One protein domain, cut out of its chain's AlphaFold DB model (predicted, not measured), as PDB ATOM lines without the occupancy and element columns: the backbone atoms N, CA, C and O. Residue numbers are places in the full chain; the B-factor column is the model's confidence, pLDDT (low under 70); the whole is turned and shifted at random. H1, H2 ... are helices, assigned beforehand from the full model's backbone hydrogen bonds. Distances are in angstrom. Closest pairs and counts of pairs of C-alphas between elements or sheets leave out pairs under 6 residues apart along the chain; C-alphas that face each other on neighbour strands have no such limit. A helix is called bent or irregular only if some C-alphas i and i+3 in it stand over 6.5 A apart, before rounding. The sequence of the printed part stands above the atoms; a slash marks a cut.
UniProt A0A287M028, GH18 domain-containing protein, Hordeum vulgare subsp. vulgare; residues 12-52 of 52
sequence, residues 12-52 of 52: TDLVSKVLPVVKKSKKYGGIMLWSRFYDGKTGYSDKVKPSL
ATOM      1  N   THR A  12      45.623  23.028  44.083       97.81
ATOM      2  CA  THR A  12      46.498  22.111  44.829       97.81
ATOM      3  C   THR A  12      46.490  22.403  46.326       97.81
ATOM      4  O   THR A  12      46.410  21.480  47.138       97.81
ATOM      5  N   ASP A  13      46.515  23.679  46.700       98.19
ATOM      6  CA  ASP A  13      46.488  24.126  48.089       98.19
ATOM      7  C   ASP A  13      45.100  23.951  48.707       98.19
ATOM      8  O   ASP A  13      44.987  23.490  49.845       98.19
ATOM      9  N   LEU A  14      44.033  24.217  47.948       98.06
ATOM     10  CA  LEU A  14      42.673  23.917  48.387       98.06
ATOM     11  C   LEU A  14      42.550  22.429  48.746       98.06
ATOM     12  O   LEU A  14      42.101  22.096  49.844       98.06
ATOM     13  N   VAL A  15      42.997  21.538  47.856       98.31
ATOM     14  CA  VAL A  15      42.870  20.085  48.030       98.31
ATOM     15  C   VAL A  15      43.763  19.548  49.148       98.31
ATOM     16  O   VAL A  15      43.300  18.749  49.958       98.31
ATOM     17  N   SER A  16      45.024  19.975  49.217       98.25
ATOM     18  CA  SER A  16      45.997  19.399  50.156       98.25
ATOM     19  C   SER A  16      45.991  20.045  51.544       98.25
ATOM     20  O   SER A  16      46.352  19.382  52.514       98.25
ATOM     21  N   LYS A  17      45.574  21.312  51.665       98.44
ATOM     22  CA  LYS A  17      45.678  22.078  52.921       98.44
ATOM     23  C   LYS A  17      44.316  22.449  53.502       98.44
ATOM     24  O   LYS A  17      44.122  22.329  54.709       98.44
ATOM     25  N   VAL A  18      43.363  22.878  52.673       97.94
ATOM     26  CA  VAL A  18      42.078  23.417  53.158       97.94
ATOM     27  C   VAL A  18      41.038  22.317  53.360       97.94
ATOM     28  O   VAL A  18      40.506  22.176  54.465       97.94
ATOM     29  N   LEU A  19      40.763  21.511  52.326       98.25
ATOM     30  CA  LEU A  19      39.741  20.458  52.370       98.25
ATOM     31  C   LEU A  19      39.927  19.479  53.543       98.25
ATOM     32  O   LEU A  19      38.931  19.207  54.219       98.25
ATOM     33  N   PRO A  20      41.146  19.004  53.881       98.38
ATOM     34  CA  PRO A  20      41.343  18.087  55.005       98.38
ATOM     35  C   PRO A  20      40.984  18.691  56.365       98.38
ATOM     36  O   PRO A  20      40.714  17.952  57.308       98.38
ATOM     37  N   VAL A  21      40.995  20.020  56.493       98.44
ATOM     38  CA  VAL A  21      40.643  20.716  57.735       98.44
ATOM     39  C   VAL A  21      39.138  20.955  57.793       98.44
ATOM     40  O   VAL A  21      38.496  20.556  58.763       98.44
ATOM     41  N   VAL A  22      38.554  21.557  56.752       97.81
ATOM     42  CA  VAL A  22      37.133  21.947  56.768       97.81
ATOM     43  C   VAL A  22      36.194  20.740  56.732       97.81
ATOM     44  O   VAL A  22      35.185  20.750  57.437       97.81
ATOM     45  N   LYS A  23      36.557  19.657  56.023       97.75
ATOM     46  CA  LYS A  23      35.758  18.418  55.955       97.75
ATOM     47  C   LYS A  23      35.641  17.682  57.296       97.75
ATOM     48  O   LYS A  23      34.760  16.842  57.442       97.75
ATOM     49  N   LYS A  24      36.477  17.995  58.297       98.12
ATOM     50  CA  LYS A  24      36.343  17.431  59.658       98.12
ATOM     51  C   LYS A  24      35.091  17.936  60.376       98.12
ATOM     52  O   LYS A  24      34.612  17.301  61.313       98.12
ATOM     53  N   SER A  25      34.565  19.089  59.967       98.19
ATOM     54  CA  SER A  25      33.357  19.660  60.548       98.19
ATOM     55  C   SER A  25      32.110  18.997  59.969       98.19
ATOM     56  O   SER A  25      31.889  19.035  58.762       98.19
ATOM     57  N   LYS A  26      31.210  18.517  60.836       97.94
ATOM     58  CA  LYS A  26      29.873  18.033  60.430       97.94
ATOM     59  C   LYS A  26      28.998  19.114  59.769       97.94
ATOM     60  O   LYS A  26      27.932  18.797  59.261       97.94
ATOM     61  N   LYS A  27      29.417  20.385  59.817       98.25
ATOM     62  CA  LYS A  27      28.711  21.530  59.220       98.25
ATOM     63  C   LYS A  27      29.243  21.922  57.834       98.25
ATOM     64  O   LYS A  27      28.748  22.888  57.263       98.25
ATOM     65  N   TYR A  28      30.270  21.248  57.312       97.75
ATOM     66  CA  TYR A  28      30.815  21.563  55.991       97.75
ATOM     67  C   TYR A  28      29.804  21.227  54.885       97.75
ATOM     68  O   TYR A  28      29.383  20.080  54.764       97.75
ATOM     69  N   GLY A  29      29.422  22.230  54.088       97.62
ATOM     70  CA  GLY A  29      28.432  22.101  53.009       97.62
ATOM     71  C   GLY A  29      29.012  22.136  51.592       97.62
ATOM     72  O   GLY A  29      28.257  22.043  50.630       97.62
ATOM     73  N   GLY A  30      30.331  22.290  51.452       97.12
ATOM     74  CA  GLY A  30      31.004  22.460  50.165       97.12
ATOM     75  C   GLY A  30      31.794  23.764  50.075       97.12
ATOM     76  O   GLY A  30      32.014  24.456  51.071       97.12
ATOM     77  N   ILE A  31      32.212  24.093  48.855       97.50
ATOM     78  CA  ILE A  31      32.851  25.365  48.513       97.50
ATOM     79  C   ILE A  31      31.916  26.192  47.631       97.50
ATOM     80  O   ILE A  31      31.090  25.645  46.902       97.50
ATOM     81  N   MET A  32      32.083  27.509  47.662       97.50
ATOM     82  CA  MET A  32      31.428  28.428  46.738       97.50
ATOM     83  C   MET A  32      32.500  29.086  45.875       97.50
ATOM     84  O   MET A  32      33.527  29.528  46.390       97.50
ATOM     85  N   LEU A  33      32.271  29.117  44.565       97.06
ATOM     86  CA  LEU A  33      33.156  29.766  43.607       97.06
ATOM     87  C   LEU A  33      32.522  31.068  43.131       97.06
ATOM     88  O   LEU A  33      31.421  31.070  42.578       97.06
ATOM     89  N   TRP A  34      33.253  32.165  43.294       95.25
ATOM     90  CA  TRP A  34      32.919  33.436  42.670       95.25
ATOM     91  C   TRP A  34      33.866  33.689  41.489       95.25
ATOM     92  O   TRP A  34      35.073  33.782  41.673       95.25
ATOM     93  N   SER A  35      33.408  33.799  40.246       95.56
ATOM     94  CA  SER A  35      32.053  33.614  39.710       95.56
ATOM     95  C   SER A  35      32.083  32.604  38.564       95.56
ATOM     96  O   SER A  35      33.158  32.175  38.133       95.56
ATOM     97  N   ARG A  36      30.914  32.259  38.004       96.88
ATOM     98  CA  ARG A  36      30.832  31.316  36.877       96.88
ATOM     99  C   ARG A  36      31.707  31.722  35.684       96.88
ATOM    100  O   ARG A  36      32.249  30.855  35.009       96.88
ATOM    101  N   PHE A  37      31.869  33.022  35.437       96.50
ATOM    102  CA  PHE A  37      32.727  33.525  34.364       96.50
ATOM    103  C   PHE A  37      34.193  33.115  34.548       96.50
ATOM    104  O   PHE A  37      34.826  32.648  33.604       96.50
ATOM    105  N   TYR A  38      34.728  33.275  35.759       96.44
ATOM    106  CA  TYR A  38      36.110  32.901  36.055       96.44
ATOM    107  C   TYR A  38      36.277  31.391  36.114       96.44
ATOM    108  O   TYR A  38      37.217  30.869  35.526       96.44
ATOM    109  N   ASP A  39      35.315  30.694  36.713       97.12
ATOM    110  CA  ASP A  39      35.293  29.236  36.743       97.12
ATOM    111  C   ASP A  39      35.321  28.625  35.330       97.12
ATOM    112  O   ASP A  39      36.135  27.750  35.048       97.12
ATOM    113  N   GLY A  40      34.529  29.161  34.393       97.38
ATOM    114  CA  GLY A  40      34.549  28.734  32.991       97.38
ATOM    115  C   GLY A  40      35.860  29.041  32.259       97.38
ATOM    116  O   GLY A  40      36.219  28.327  31.327       97.38
ATOM    117  N   LYS A  41      36.600  30.073  32.677       95.94
ATOM    118  CA  LYS A  41      37.916  30.404  32.108       95.94
ATOM    119  C   LYS A  41      39.041  29.530  32.655       95.94
ATOM    120  O   LYS A  41      39.981  29.235  31.925       95.94
ATOM    121  N   THR A  42      38.982  29.160  33.932       95.50
ATOM    122  CA  THR A  42      40.084  28.466  34.617       95.50
ATOM    123  C   THR A  42      39.847  26.966  34.786       95.50
ATOM    124  O   THR A  42      40.796  26.240  35.107       95.50
ATOM    125  N   GLY A  43      38.602  26.505  34.626       96.88
ATOM    126  CA  GLY A  43      38.166  25.145  34.945       96.88
ATOM    127  C   GLY A  43      38.358  24.816  36.424       96.88
ATOM    128  O   GLY A  43      38.792  23.712  36.753       96.88
ATOM    129  N   TYR A  44      38.153  25.793  37.317       97.38
ATOM    130  CA  TYR A  44      38.485  25.622  38.735       97.38
ATOM    131  C   TYR A  44      37.636  24.509  39.353       97.38
ATOM    132  O   TYR A  44      38.185  23.613  39.993       97.38
ATOM    133  N   SER A  45      36.321  24.523  39.104       97.75
ATOM    134  CA  SER A  45      35.385  23.499  39.566       97.75
ATOM    135  C   SER A  45      35.810  22.105  39.130       97.75
ATOM    136  O   SER A  45      35.834  21.192  39.950       97.75
ATOM    137  N   ASP A  46      36.190  21.940  37.865       98.25
ATOM    138  CA  ASP A  46      36.496  20.631  37.285       98.25
ATOM    139  C   ASP A  46      37.760  20.026  37.893       98.25
ATOM    140  O   ASP A  46      37.819  18.823  38.138       98.25
ATOM    141  N   LYS A  47      38.743  20.872  38.218       97.94
ATOM    142  CA  LYS A  47      39.991  20.462  38.874       97.94
ATOM    143  C   LYS A  47      39.784  20.008  40.317       97.94
ATOM    144  O   LYS A  47      40.488  19.112  40.766       97.94
ATOM    145  N   VAL A  48      38.852  20.623  41.050       97.69
ATOM    146  CA  VAL A  48      38.665  20.340  42.488       97.69
ATOM    147  C   VAL A  48      37.525  19.365  42.770       97.69
ATOM    148  O   VAL A  48      37.555  18.698  43.799       97.69
ATOM    149  N   LYS A  49      36.553  19.219  41.860       97.44
ATOM    150  CA  LYS A  49      35.390  18.327  42.001       97.44
ATOM    151  C   LYS A  49      35.740  16.880  42.380       97.44
ATOM    152  O   LYS A  49      35.031  16.350  43.230       97.44
ATOM    153  N   PRO A  50      36.804  16.239  41.854       97.50
ATOM    154  CA  PRO A  50      37.185  14.887  42.275       97.50
ATOM    155  C   PRO A  50      37.599  14.780  43.751       97.50
ATOM    156  O   PRO A  50      37.647  13.683  44.297       97.50
ATOM    157  N   SER A  51      37.936  15.903  44.386       96.31
ATOM    158  CA  SER A  51      38.392  15.977  45.776       96.31
ATOM    159  C   SER A  51      37.340  16.526  46.741       96.31
ATOM    160  O   SER A  51      37.597  16.534  47.950       96.31
ATOM    161  N   LEU A  52      36.200  17.023  46.240       90.81
ATOM    162  CA  LEU A  52      35.112  17.580  47.055       90.81
ATOM    163  C   LEU A  52      34.314  16.520  47.807       90.81
ATOM    164  O   LEU A  52      34.447  15.319  47.513       90.81
TER     165      LEU A  52
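AT A GLANCE: This is residues 12 to 52 of the 52 residues of the protein "GH18 domain-containing protein" of Hordeum vulgare subsp. vulgare (UniProt A0A287M028). Three short helices and one long strand-less link make an open, elongated loop: from H1 at one end the link, residues 23 to 35, turns and runs along one long side to H2 at the other end, and H3 folds back from H2 toward H1. Residues 37 to 43, of which 37 to 42 belong to H2, stick out from the rest. The printed part has 41 residues with three named helices in the order H1, H2, H3 and no named strand; its class is all helix, with 26 residues in the helices. It is only just loose, close to compact, with a radius of gyration of the C-alphas of 11.0 A, and it spans 31 by 19 by 14 A.

HOW THE PARTS SIT: Start at the first printed residue with H1, residues 12 to 22, and look from there to H3, residues 44 to 51. The two only just touch, with 3 pairs of C-alphas within 8 A; the closest are the C-alphas of Val 15 and Ser 51, 6.5 A apart. Their lines stand at a steep tilt of 55 degrees, and they run the same way. Between them along the chain find H2, residues 36 to 42, which is apart from H1. H2 and H3 are close but not clearly touching: their closest C-alphas, those of Asp 39 and Ser 45, are 6.4 A apart. Their lines are about perpendicular, at 81 degrees. In the backbone of H2 every O i to N i+4 pair is within hydrogen-bond range, against 4 of 7 in H1 and 2 of 4 in H3.

IN THESE COORDINATES: Find C-alpha 12 at (46.498, 22.111, 44.829); from there H1 runs 15.2 A to C-alpha 22 at (37.133, 21.947, 56.768). H1 is irregular, but only just: C-alphas 16 and 19 are 6.7 A apart. Go on past residues 23 to 35 to C-alpha 36 at (30.832, 31.316, 36.877), where H2 begins; it ends at Thr 42, 9.9 A from its first C-alpha. H3 begins at Tyr 44 and runs 11.9 A to C-alpha 51 at (38.392, 15.977, 45.776). H3 is irregular: C-alphas 47 and 50 are 7.1 A apart.

THE WHOLE: The two C-alphas farthest apart, those of Lys 26 and Lys 41, are 31.9 A from each other, while the first and last printed C-alphas, those of Thr 12 and Leu 52, are 12.5 A apart. The printed part has no cut and ends at residue 52, the chain's last. The link from H1 to H2 is long, with 13 residues, and the link from H2 to H3 is tight, with 1 residue. The mean pLDDT of the printed part is 97.3, and no printed residue is under 70.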